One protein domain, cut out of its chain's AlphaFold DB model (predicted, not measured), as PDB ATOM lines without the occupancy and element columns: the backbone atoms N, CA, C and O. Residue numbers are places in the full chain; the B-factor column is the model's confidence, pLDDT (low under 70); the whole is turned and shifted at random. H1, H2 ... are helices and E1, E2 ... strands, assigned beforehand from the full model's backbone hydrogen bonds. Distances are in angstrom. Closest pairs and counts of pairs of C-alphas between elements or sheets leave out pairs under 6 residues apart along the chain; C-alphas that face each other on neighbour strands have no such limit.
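AT A GLANCE: This is residues 24 to 119 of the 119 residues of an uncharacterized protein of Beauveria bassiana (UniProt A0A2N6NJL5). With little regular structure, this is an antiparallel sheet, ordered E1, E5, E6, E3, with the small parallel pair E2 and E4 over part of one face and long loops beyond; residues 37 to 45 stick out. The 96 printed residues, mostly strand by class, have 37 in named elements: E1, H1, E2, E3, E4, E5, E6. It is loose, radius of gyration of the C-alphas 16.8 A, spanning 49 by 34 by 19 A.

HOW THE PARTS SIT: Edge strand E1, residues 26 to 32, is antiparallel to E5, residues 98 to 105, at 163 degrees; N 29 and O 101 are within hydrogen-bond range, 2.9 A. E5 and E6, residues 112 to 118, form a hairpin, with N 102 and O 116 at 2.8 A. E6 is antiparallel to edge strand E3, residues 60 to 64; N 61 and O 115 are 2.9 A apart. E2, residues 52 to 54, parallels E4, residues 88 to 90, with N 54 and O 89 at 2.8 A. The closest C-alphas of E2 and E3, Ile 54 and Ser 60, are 6.5 A apart. H1, residues 46 to 49, too short for an O i to N i+4 pair, is not on the four-stranded sheet.

IN THESE COORDINATES: E1 begins at C-alpha 26 (119.928, 118.069, 100.007) and spans 19.2 A; E5 spans 23.1 A. E6 ends at C-alpha 118 (126.578, 123.716, 109.455).

THE WHOLE: The printed part has no cut. Links E1 to H1 and E3 to E4 are long. Residues 24 to 26 and 106 to 119 have pLDDT under 70.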
ATOM      1  N   ALA A  24     120.689 112.816 102.856       57.19
ATOM      2  CA  ALA A  24     119.396 113.086 102.230       57.19
ATOM      3  C   ALA A  24     119.641 113.831 100.906       57.19
ATOM      4  O   ALA A  24     120.686 114.470 100.758       57.19
ATOM      5  N   ASN A  25     118.694 113.777  99.964       60.31
ATOM      6  CA  ASN A  25     118.699 114.683  98.813       60.31
ATOM      7  C   ASN A  25     118.627 116.110  99.359       60.31
ATOM      8  O   ASN A  25     117.565 116.557  99.802       60.31
ATOM      9  N   ALA A  26     119.783 116.761  99.418       67.00
ATOM     10  CA  ALA A  26     119.928 118.069 100.007       67.00
ATOM     11  C   ALA A  26     120.539 119.012  98.987       67.00
ATOM     12  O   ALA A  26     121.655 118.775  98.517       67.00
ATOM     13  N   ASP A  27     119.822 120.090  98.689       81.38
ATOM     14  CA  ASP A  27     120.442 121.203  97.990       81.38
ATOM     15  C   ASP A  27     121.400 121.878  98.960       81.38
ATOM     16  O   ASP A  27     121.081 122.130 100.128       81.38
ATOM     17  N   LYS A  28     122.617 122.109  98.484       86.25
ATOM     18  CA  LYS A  28     123.719 122.597  99.297       86.25
ATOM     19  C   LYS A  28     124.243 123.896  98.721       86.25
ATOM     20  O   LYS A  28     124.619 123.959  97.553       86.25
ATOM     21  N   ILE A  29     124.356 124.891  99.588       90.31
ATOM     22  CA  ILE A  29     124.961 126.183  99.286       90.31
ATOM     23  C   ILE A  29     126.148 126.366 100.228       90.31
ATOM     24  O   ILE A  29     126.047 126.134 101.433       90.31
ATOM     25  N   ILE A  30     127.292 126.758  99.672       91.88
ATOM     26  CA  ILE A  30     128.484 127.125 100.439       91.88
ATOM     27  C   ILE A  30     128.756 128.595 100.174       91.88
ATOM     28  O   ILE A  30     128.796 129.011  99.018       91.88
ATOM     29  N   PHE A  31     128.978 129.357 101.234       93.81
ATOM     30  CA  PHE A  31     129.307 130.770 101.137       93.81
ATOM     31  C   PHE A  31     130.235 131.173 102.285       93.81
ATOM     32  O   PHE A  31     130.459 130.404 103.221       93.81
ATOM     33  N   THR A  32     130.804 132.366 102.187       95.94
ATOM     34  CA  THR A  32     131.644 132.948 103.234       95.94
ATOM     35  C   THR A  32     130.842 134.007 103.977       95.94
ATOM     36  O   THR A  32     130.103 134.758 103.339       95.94
ATOM     37  N   GLY A  33     130.980 134.066 105.303       94.31
ATOM     38  CA  GLY A  33     130.352 135.087 106.133       94.31
ATOM     39  C   GLY A  33     130.706 136.490 105.626       94.31
ATOM     40  O   GLY A  33     131.894 136.763 105.418       94.31
ATOM     41  N   PRO A  34     129.706 137.351 105.371       92.25
ATOM     42  CA  PRO A  34     129.952 138.697 104.873       92.25
ATOM     43  C   PRO A  34     130.590 139.570 105.959       92.25
ATOM     44  O   PRO A  34     130.443 139.304 107.150       92.25
ATOM     45  N   GLU A  35     131.271 140.638 105.544       92.81
ATOM     46  CA  GLU A  35     131.656 141.697 106.478       92.81
ATOM     47  C   GLU A  35     130.400 142.365 107.061       92.81
ATOM     48  O   GLU A  35     129.417 142.545 106.328       92.81
ATOM     49  N   PRO A  36     130.398 142.755 108.347       86.44
ATOM     50  CA  PRO A  36     129.263 143.439 108.941       86.44
ATOM     51  C   PRO A  36     129.091 144.784 108.245       86.44
ATOM     52  O   PRO A  36     130.027 145.583 108.180       86.44
ATOM     53  N   ILE A  37     127.894 145.045 107.729       81.19
ATOM     54  CA  ILE A  37     127.590 146.348 107.147       81.19
ATOM     55  C   ILE A  37     126.723 147.145 108.111       81.19
ATOM     56  O   ILE A  37     125.724 146.654 108.636       81.19
ATOM     57  N   THR A  38     127.128 148.387 108.366       78.31
ATOM     58  CA  THR A  38     126.364 149.306 109.207       78.31
ATOM     59  C   THR A  38     125.153 149.782 108.418       78.31
ATOM     60  O   THR A  38     125.268 150.653 107.555       78.31
ATOM     61  N   TYR A  39     123.987 149.214 108.700       72.25
ATOM     62  CA  TYR A  39     122.737 149.747 108.180       72.25
ATOM     63  C   TYR A  39     122.312 150.956 109.019       72.25
ATOM     64  O   TYR A  39     122.403 150.903 110.250       72.25
ATOM     65  N   PRO A  40     121.837 152.049 108.397       74.88
ATOM     66  CA  PRO A  40     121.153 153.088 109.149       74.88
ATOM     67  C   PRO A  40     119.963 152.451 109.868       74.88
ATOM     68  O   PRO A  40     119.210 151.685 109.266       74.88
ATOM     69  N   LEU A  41     119.816 152.750 111.160       71.69
ATOM     70  CA  LEU A  41     118.714 152.261 111.980       71.69
ATOM     71  C   LEU A  41     117.422 152.964 111.526       71.69
ATOM     72  O   LEU A  41     117.009 153.976 112.087       71.69
ATOM     73  N   ALA A  42     116.851 152.481 110.430       75.62
ATOM     74  CA  ALA A  42     115.653 153.007 109.801       75.62
ATOM     75  C   ALA A  42     114.588 151.912 109.769       75.62
ATOM     76  O   ALA A  42     114.885 150.752 109.490       75.62
ATOM     77  N   SER A  43     113.344 152.285 110.058       78.75
ATOM     78  CA  SER A  43     112.206 151.387 109.894       78.75
ATOM     79  C   SER A  43     111.740 151.394 108.432       78.75
ATOM     80  O   SER A  43     111.620 152.476 107.849       78.75
ATOM     81  N   PRO A  44     111.419 150.228 107.843       79.19
ATOM     82  CA  PRO A  44     111.504 148.890 108.436       79.19
ATOM     83  C   PRO A  44     112.934 148.313 108.432       79.19
ATOM     84  O   PRO A  44     113.681 148.455 107.465       79.19
ATOM     85  N   SER A  45     113.282 147.628 109.517       84.56
ATOM     86  CA  SER A  45     114.517 146.868 109.731       84.56
ATOM     87  C   SER A  45     114.367 145.399 109.307       84.56
ATOM     88  O   SER A  45     113.257 144.933 109.051       84.56
ATOM     89  N   LEU A  46     115.466 144.625 109.281       82.75
ATOM     90  CA  LEU A  46     115.392 143.179 109.007       82.75
ATOM     91  C   LEU A  46     114.514 142.418 110.010       82.75
ATOM     92  O   LEU A  46     113.839 141.462 109.633       82.75
ATOM     93  N   ALA A  47     114.493 142.865 111.268       83.12
ATOM     94  CA  ALA A  47     113.654 142.275 112.304       83.12
ATOM     95  C   ALA A  47     112.154 142.457 112.005       83.12
ATOM     96  O   ALA A  47     111.345 141.602 112.359       83.12
ATOM     97  N   ASP A  48     111.786 143.518 111.278       88.12
ATOM     98  CA  ASP A  48     110.394 143.813 110.929       88.12
ATOM     99  C   ASP A  48     109.851 142.904 109.810       88.12
ATOM    100  O   ASP A  48     108.642 142.872 109.582       88.12
ATOM    101  N   LEU A  49     110.706 142.124 109.125       88.00
ATOM    102  CA  LEU A  49     110.239 141.141 108.138       88.00
ATOM    103  C   LEU A  49     109.592 139.901 108.780       88.00
ATOM    104  O   LEU A  49     108.935 139.144 108.064       88.00
ATOM    105  N   ASN A  50     109.759 139.687 110.093       89.12
ATOM    106  CA  ASN A  50     109.209 138.539 110.825       89.12
ATOM    107  C   ASN A  50     109.531 137.187 110.148       89.12
ATOM    108  O   ASN A  50     108.664 136.326 109.982       89.12
ATOM    109  N   LEU A  51     110.781 137.039 109.698       91.56
ATOM    110  CA  LEU A  51     111.296 135.815 109.087       91.56
ATOM    111  C   LEU A  51     111.936 134.907 110.135       91.56
ATOM    112  O   LEU A  51     112.504 135.366 111.123       91.56
ATOM    113  N   ASP A  52     111.903 133.613 109.849       91.25
ATOM    114  CA  ASP A  52     112.633 132.605 110.603       91.25
ATOM    115  C   ASP A  52     114.153 132.843 110.517       91.25
ATOM    116  O   ASP A  52     114.699 133.081 109.434       91.25
ATOM    117  N   VAL A  53     114.843 132.733 111.657       91.19
ATOM    118  CA  VAL A  53     116.283 133.007 111.783       91.19
ATOM    119  C   VAL A  53     117.068 131.717 112.030       91.19
ATOM    120  O   VAL A  53     116.737 130.930 112.919       91.19
ATOM    121  N   ILE A  54     118.136 131.514 111.260       91.62
ATOM    122  CA  ILE A  54     119.110 130.431 111.426       91.62
ATOM    123  C   ILE A  54     120.442 131.058 111.842       91.62
ATOM    124  O   ILE A  54     120.965 131.933 111.155       91.62
ATOM    125  N   GLY A  55     121.012 130.578 112.941       89.38
ATOM    126  CA  GLY A  55     122.248 131.116 113.511       89.38
ATOM    127  C   GLY A  55     122.912 130.121 114.465       89.38
ATOM    128  O   GLY A  55     122.422 129.000 114.625       89.38
ATOM    129  N   PRO A  56     124.019 130.487 115.131       84.69
ATOM    130  CA  PRO A  56     124.774 129.582 116.006       84.69
ATOM    131  C   PRO A  56     123.939 128.967 117.138       84.69
ATOM    132  O   PRO A  56     124.182 127.827 117.531       84.69
ATOM    133  N   ALA A  57     122.926 129.689 117.628       84.50
ATOM    134  CA  ALA A  57     121.995 129.198 118.646       84.50
ATOM    135  C   ALA A  57     120.954 128.199 118.100       84.50
ATOM    136  O   ALA A  57     120.456 127.357 118.847       84.50
ATOM    137  N   SER A  58     120.627 128.275 116.806       85.62
ATOM    138  CA  SER A  58     119.650 127.414 116.136       85.62
ATOM    139  C   SER A  58     120.142 127.049 114.738       85.62
ATOM    140  O   SER A  58     119.909 127.752 113.754       85.62
ATOM    141  N   LEU A  59     120.836 125.914 114.657       85.75
ATOM    142  CA  LEU A  59     121.473 125.426 113.430       85.75
ATOM    143  C   LEU A  59     120.493 124.800 112.433       85.75
ATOM    144  O   LEU A  59     120.890 124.395 111.339       85.75
ATOM    145  N   SER A  60     119.223 124.638 112.800       85.44
ATOM    146  CA  SER A  60     118.252 123.989 111.927       85.44
ATOM    147  C   SER A  60     116.819 124.373 112.240       85.44
ATOM    148  O   SER A  60     116.444 124.458 113.407       85.44
ATOM    149  N   ILE A  61     116.003 124.460 111.195       85.62
ATOM    150  CA  ILE A  61     114.562 124.686 111.284       85.62
ATOM    151  C   ILE A  61     113.856 123.536 110.585       85.62
ATOM    152  O   ILE A  61     114.152 123.208 109.435       85.62
ATOM    153  N   ARG A  62     112.909 122.906 111.278       83.06
ATOM    154  CA  ARG A  62     112.020 121.903 110.687       83.06
ATOM    155  C   ARG A  62     110.654 122.522 110.488       83.06
ATOM    156  O   ARG A  62     110.044 122.980 111.446       83.06
ATOM    157  N   THR A  63     110.184 122.504 109.252       78.19
ATOM    158  CA  THR A  63     108.898 123.080 108.877       78.19
ATOM    159  C   THR A  63     108.107 122.103 108.022       78.19
ATOM    160  O   THR A  63     108.661 121.320 107.242       78.19
ATOM    161  N   SER A  64     106.790 122.114 108.191       76.25
ATOM    162  CA  SER A  64     105.887 121.317 107.372       76.25
ATOM    163  C   SER A  64     105.533 122.097 106.116       76.25
ATOM    164  O   SER A  64     104.858 123.120 106.181       76.25
ATOM    165  N   LEU A  65     105.979 121.607 104.958       73.38
ATOM    166  CA  LEU A  65     105.656 122.221 103.672       73.38
ATOM    167  C   LEU A  65     104.526 121.451 102.989       73.38
ATOM    168  O   LEU A  65     104.597 120.234 102.805       73.38
ATOM    169  N   SER A  66     103.485 122.178 102.577       72.75
ATOM    170  CA  SER A  66     102.441 121.642 101.707       72.75
ATOM    171  C   SER A  66     103.041 121.306 100.346       72.75
ATOM    172  O   SER A  66     103.659 122.163  99.708       72.75
ATOM    173  N   ARG A  67     102.833 120.077  99.874       71.31
ATOM    174  CA  ARG A  67     103.266 119.681  98.537       71.31
ATOM    175  C   ARG A  67     102.341 120.302  97.491       71.31
ATOM    176  O   ARG A  67     101.133 120.106  97.558       71.31
ATOM    177  N   ILE A  68     102.918 121.003  96.520       71.00
ATOM    178  CA  ILE A  68     102.200 121.529  95.358       71.00
ATOM    179  C   ILE A  68     102.688 120.735  94.151       71.00
ATOM    180  O   ILE A  68     103.866 120.801  93.804       71.00
ATOM    181  N   PHE A  69     101.803 119.940  93.556       75.50
ATOM    182  CA  PHE A  69     102.078 119.306  92.273       75.50
ATOM    183  C   PHE A  69     101.622 120.249  91.174       75.50
ATOM    184  O   PHE A  69     100.468 120.671  91.150       75.50
ATOM    185  N   HIS A  70     102.542 120.595  90.285       75.69
ATOM    186  CA  HIS A  70     102.221 121.415  89.131       75.69
ATOM    187  C   HIS A  70     101.342 120.633  88.155       75.69
ATOM    188  O   HIS A  70     101.629 119.467  87.874       75.69
ATOM    189  N   ASN A  71     100.293 121.264  87.629       81.62
ATOM    190  CA  ASN A  71      99.449 120.676  86.596       81.62
ATOM    191  C   ASN A  71      99.029 121.744  85.579       81.62
ATOM    192  O   ASN A  71      98.100 122.505  85.821       81.62
ATOM    193  N   ASP A  72      99.675 121.759  84.414       83.12
ATOM    194  CA  ASP A  72      99.352 122.710  83.341       83.12
ATOM    195  C   ASP A  72      98.007 122.441  82.652       83.12
ATOM    196  O   ASP A  72      97.492 123.313  81.948       83.12
ATOM    197  N   SER A  73      97.431 121.250  82.847       86.81
ATOM    198  CA  SER A  73      96.093 120.920  82.338       86.81
ATOM    199  C   SER A  73      94.966 121.423  83.243       86.81
ATOM    200  O   SER A  73      93.831 121.536  82.785       86.81
ATOM    201  N   ASP A  74      95.277 121.763  84.497       86.50
ATOM    202  CA  ASP A  74      94.336 122.374  85.430       86.50
ATOM    203  C   ASP A  74      94.347 123.905  85.245       86.50
ATOM    204  O   ASP A  74      95.386 124.540  85.457       86.50
ATOM    205  N   PRO A  75      93.219 124.530  84.858       86.94
ATOM    206  CA  PRO A  75      93.129 125.975  84.668       86.94
ATOM    207  C   PRO A  75      93.514 126.802  85.904       86.94
ATOM    208  O   PRO A  75      93.982 127.928  85.735       86.94
ATOM    209  N   GLU A  76      93.335 126.277  87.122       83.00
ATOM    210  CA  GLU A  76      93.663 126.990  88.367       83.00
ATOM    211  C   GLU A  76      95.159 126.936  88.712       83.00
ATOM    212  O   GLU A  76      95.702 127.860  89.335       83.00
ATOM    213  N   LEU A  77      95.839 125.864  88.297       80.81
ATOM    214  CA  LEU A  77      97.261 125.635  88.561       80.81
ATOM    215  C   LEU A  77      98.159 126.086  87.404       80.81
ATOM    216  O   LEU A  77      99.361 126.297  87.597       80.81
ATOM    217  N   ARG A  78      97.594 126.298  86.213       85.12
ATOM    218  CA  ARG A  78      98.331 126.761  85.039       85.12
ATOM    219  C   ARG A  78      99.014 128.109  85.301       85.12
ATOM    220  O   ARG A  78      98.379 129.103  85.649       85.12
ATOM    221  N   GLY A  79     100.331 128.149  85.105       81.31
ATOM    222  CA  GLY A  79     101.156 129.341  85.340       81.31
ATOM    223  C   GLY A  79     101.487 129.624  86.812       81.31
ATOM    224  O   GLY A  79     102.127 130.639  87.100       81.31
ATOM    225  N   LYS A  80     101.089 128.755  87.752       81.50
ATOM    226  CA  LYS A  80     101.577 128.810  89.138       81.50
ATOM    227  C   LYS A  80     103.030 128.304  89.220       81.50
ATOM    228  O   LYS A  80     103.452 127.514  88.379       81.50
ATOM    229  N   PRO A  81     103.818 128.761  90.210       78.00
ATOM    230  CA  PRO A  81     105.182 128.278  90.410       78.00
ATOM    231  C   PRO A  81     105.208 126.812  90.870       78.00
ATOM    232  O   PRO A  81     104.320 126.363  91.593       78.00
ATOM    233  N   PHE A  82     106.286 126.098  90.530       75.50
ATOM    234  CA  PHE A  82     106.521 124.671  90.828       75.50
ATOM    235  C   PHE A  82     106.752 124.344  92.323       75.50
ATOM    236  O   PHE A  82     107.366 123.333  92.663       75.50
ATOM    237  N   GLY A  83     106.291 125.190  93.242       77.06
ATOM    238  CA  GLY A  83     106.497 125.027  94.676       77.06
ATOM    239  C   GLY A  83     106.219 126.303  95.462       77.06
ATOM    240  O   GLY A  83     105.720 127.295  94.931       77.06
ATOM    241  N   ARG A  84     106.550 126.275  96.757       78.50
ATOM    242  CA  ARG A  84     106.379 127.415  97.662       78.50
ATOM    243  C   ARG A  84     107.717 128.097  97.928       78.50
ATOM    244  O   ARG A  84     108.645 127.463  98.421       78.50
ATOM    245  N   ALA A  85     107.791 129.393  97.637       84.38
ATOM    246  CA  ALA A  85     108.931 130.215  98.023       84.38
ATOM    247  C   ALA A  85     108.989 130.365  99.552       84.38
ATOM    248  O   ALA A  85     107.951 130.460 100.212       84.38
ATOM    249  N   SER A  86     110.201 130.350 100.097       85.06
ATOM    250  CA  SER A  86     110.480 130.517 101.526       85.06
ATOM    251  C   SER A  86     111.677 131.447 101.690       85.06
ATOM    252  O   SER A  86     112.589 131.422 100.863       85.06
ATOM    253  N   TRP A  87     111.672 132.246 102.754       90.38
ATOM    254  CA  TRP A  87     112.738 133.189 103.084       90.38
ATOM    255  C   TRP A  87     113.163 132.979 104.533       90.38
ATOM    256  O   TRP A  87     112.318 132.771 105.399       90.38
ATOM    257  N   PHE A  88     114.469 133.041 104.768       90.88
ATOM    258  CA  PHE A  88     115.097 132.863 106.073       90.88
ATOM    259  C   PHE A  88     116.179 133.924 106.247       90.88
ATOM    260  O   PHE A  88     116.804 134.335 105.264       90.88
ATOM    261  N   ILE A  89     116.421 134.331 107.489       91.94
ATOM    262  CA  ILE A  89     117.556 135.179 107.850       91.94
ATOM    263  C   ILE A  89     118.677 134.272 108.355       91.94
ATOM    264  O   ILE A  89     118.447 133.399 109.190       91.94
ATOM    265  N   LEU A  90     119.887 134.468 107.833       91.94
ATOM    266  CA  LEU A  90     121.099 133.903 108.418       91.94
ATOM    267  C   LEU A  90     121.739 134.992 109.271       91.94
ATOM    268  O   LEU A  90     122.087 136.040 108.727       91.94
ATOM    269  N   ASP A  91     121.859 134.749 110.570       89.88
ATOM    270  CA  ASP A  91     122.290 135.765 111.533       89.88
ATOM    271  C   ASP A  91     123.492 135.307 112.362       89.88
ATOM    272  O   ASP A  91     123.832 134.116 112.382       89.88
ATOM    273  N   ASP A  92     124.145 136.265 113.022       90.31
ATOM    274  CA  ASP A  92     125.329 136.063 113.868       90.31
ATOM    275  C   ASP A  92     126.465 135.300 113.156       90.31
ATOM    276  O   ASP A  92     127.133 134.426 113.718       90.31
ATOM    277  N   LEU A  93     126.677 135.617 111.876       92.00
ATOM    278  CA  LEU A  93     127.742 135.029 111.071       92.00
ATOM    279  C   LEU A  93     129.085 135.715 111.343       92.00
ATOM    280  O   LEU A  93     129.193 136.939 111.350       92.00
ATOM    281  N   THR A  94     130.136 134.913 111.477       94.50
ATOM    282  CA  THR A  94     131.512 135.396 111.585       94.50
ATOM    283  C   THR A  94     132.032 135.795 110.198       94.50
ATOM    284  O   THR A  94     132.023 134.960 109.284       94.50
ATOM    285  N   PRO A  95     132.540 137.027 110.013       95.38
ATOM    286  CA  PRO A  95     133.132 137.456 108.749       95.38
ATOM    287  C   PRO A  95     134.282 136.541 108.320       95.38
ATOM    288  O   PRO A  95     135.097 136.112 109.139       95.38
ATOM    289  N   GLY A  96     134.338 136.188 107.035       95.19
ATOM    290  CA  GLY A  96     135.395 135.323 106.496       95.19
ATOM    291  C   GLY A  96     135.259 133.829 106.832       95.19
ATOM    292  O   GLY A  96     135.959 133.008 106.234       95.19
ATOM    293  N   GLN A  97     134.342 133.440 107.726       95.00
ATOM    294  CA  GLN A  97     134.087 132.037 108.055       95.00
ATOM    295  C   GLN A  97     133.352 131.338 106.906       95.00
ATOM    296  O   GLN A  97     132.436 131.889 106.298       95.00
ATOM    297  N   ARG A  98     133.739 130.096 106.602       94.81
ATOM    298  CA  ARG A  98     133.068 129.283 105.581       94.81
ATOM    299  C   ARG A  98     131.842 128.597 106.176       94.81
ATOM    300  O   ARG A  98     131.980 127.777 107.079       94.81
ATOM    301  N   TYR A  99     130.686 128.849 105.577       91.81
ATOM    302  CA  TYR A  99     129.400 128.301 105.984       91.81
ATOM    303  C   TYR A  99     128.827 127.340 104.950       91.81
ATOM    304  O   TYR A  99     129.071 127.457 103.744       91.81
ATOM    305  N   GLU A 100     128.045 126.377 105.432       91.50
ATOM    306  CA  GLU A 100     127.318 125.431 104.595       91.50
ATOM    307  C   GLU A 100     125.840 125.409 104.985       91.50
ATOM    308  O   GLU A 100     125.482 124.923 106.056       91.50
ATOM    309  N   LEU A 101     124.978 125.887 104.087       88.94
ATOM    310  CA  LEU A 101     123.529 125.799 104.223       88.94
ATOM    311  C   LEU A 101     123.014 124.597 103.429       88.94
ATOM    312  O   LEU A 101     123.344 124.426 102.252       88.94
ATOM    313  N   ARG A 102     122.200 123.765 104.074       86.56
ATOM    314  CA  ARG A 102     121.574 122.581 103.485       86.56
ATOM    315  C   ARG A 102     120.061 122.678 103.559       86.56
ATOM    316  O   ARG A 102     119.490 122.941 104.619       86.56
ATOM    317  N   VAL A 103     119.427 122.375 102.439       83.69
ATOM    318  CA  VAL A 103     117.981 122.218 102.311       83.69
ATOM    319  C   VAL A 103     117.681 120.734 102.228       83.69
ATOM    320  O   VAL A 103     117.898 120.131 101.185       83.69
ATOM    321  N   CYS A 104     117.217 120.119 103.310       77.50
ATOM    322  CA  CYS A 104     116.954 118.684 103.353       77.50
ATOM    323  C   CYS A 104     115.460 118.399 103.183       77.50
ATOM    324  O   CYS A 104     114.631 118.757 104.024       77.50
ATOM    325  N   TRP A 105     115.120 117.656 102.136       70.62
ATOM    326  CA  TRP A 105     113.766 117.158 101.918       70.62
ATOM    327  C   TRP A 105     113.630 115.775 102.557       70.62
ATOM    328  O   TRP A 105     114.380 114.858 102.211       70.62
ATOM    329  N   ALA A 106     112.683 115.579 103.481       57.75
ATOM    330  CA  ALA A 106     112.376 114.224 103.925       57.75
ATOM    331  C   ALA A 106     111.657 113.491 102.783       57.75
ATOM    332  O   ALA A 106     110.516 113.800 102.443       57.75
ATOM    333  N   ALA A 107     112.322 112.501 102.187       51.28
ATOM    334  CA  ALA A 107     111.745 111.611 101.178       51.28
ATOM    335  C   ALA A 107     110.846 110.534 101.818       51.28
ATOM    336  O   ALA A 107     110.921 109.357 101.478       51.28
ATOM    337  N   ILE A 108     110.023 110.924 102.789       48.69
ATOM    338  CA  ILE A 108     109.057 110.046 103.450       48.69
ATOM    339  C   ILE A 108     107.671 110.592 103.113       48.69
ATOM    340  O   ILE A 108     107.504 111.799 102.932       48.69
ATOM    341  N   VAL A 109     106.657 109.730 103.045       47.38
ATOM    342  CA  VAL A 109     105.230 110.100 102.916       47.38
ATOM    343  C   VAL A 109     104.731 110.762 104.224       47.38
ATOM    344  O   VAL A 109     103.686 110.452 104.777       47.38
ATOM    345  N   SER A 110     105.535 111.658 104.794       43.84
ATOM    346  CA  SER A 110     105.268 112.480 105.968       43.84
ATOM    347  C   SER A 110     105.980 113.821 105.753       43.84
ATOM    348  O   SER A 110     107.199 113.888 105.614       43.84
ATOM    349  N   LEU A 111     105.176 114.879 105.643       47.94
ATOM    350  CA  LEU A 111     105.438 116.186 105.019       47.94
ATOM    351  C   LEU A 111     106.380 117.111 105.822       47.94
ATOM    352  O   LEU A 111     106.009 118.236 106.147       47.94
ATOM    353  N   THR A 112     107.585 116.664 106.179       47.78
ATOM    354  CA  THR A 112     108.545 117.496 106.933       47.78
ATOM    355  C   THR A 112     109.752 117.863 106.076       47.78
ATOM    356  O   THR A 112     110.449 116.989 105.573       47.78
ATOM    357  N   VAL A 113     110.031 119.156 105.931       52.84
ATOM    358  CA  VAL A 113     111.270 119.664 105.325       52.84
ATOM    359  C   VAL A 113     112.137 120.237 106.436       52.84
ATOM    360  O   VAL A 113     111.645 120.902 107.349       52.84
ATOM    361  N   ALA A 114     113.427 119.920 106.403       54.62
ATOM    362  CA  ALA A 114     114.390 120.379 107.390       54.62
ATOM    363  C   ALA A 114     115.448 121.237 106.699       54.62
ATOM    364  O   ALA A 114     116.122 120.788 105.781       54.62
ATOM    365  N   TRP A 115     115.628 122.455 107.175       58.72
ATOM    366  CA  TRP A 115     116.725 123.333 106.793       58.72
ATOM    367  C   TRP A 115     117.802 123.182 107.854       58.72
ATOM    368  O   TRP A 115     117.491 123.184 109.046       58.72
ATOM    369  N   SER A 116     119.054 122.991 107.459       49.72
ATOM    370  CA  SER A 116     120.159 122.842 108.403       49.72
ATOM    371  C   SER A 116     121.374 123.591 107.894       49.72
ATOM    372  O   SER A 116     121.841 123.351 106.786       49.72
ATOM    373  N   ALA A 117     121.898 124.488 108.716       47.44
ATOM    374  CA  ALA A 117     123.192 125.096 108.507       47.44
ATOM    375  C   ALA A 117     124.231 124.340 109.337       47.44
ATOM    376  O   ALA A 117     124.025 124.044 110.515       47.44
ATOM    377  N   LYS A 118     125.364 124.029 108.718       54.31
ATOM    378  CA  LYS A 118     126.578 123.716 109.455       54.31
ATOM    379  C   LYS A 118     127.362 125.018 109.560       54.31
ATOM    380  O   LYS A 118     127.951 125.458 108.568       54.31
ATOM    381  N   LEU A 119     127.256 125.634 110.736       51.59
ATOM    382  CA  LEU A 119     127.991 126.834 111.114       51.59
ATOM    383  C   LEU A 119     129.382 126.492 111.655       51.59
ATOM    384  O   LEU A 119     129.517 125.405 112.265       51.59
TER     385      LEU A 119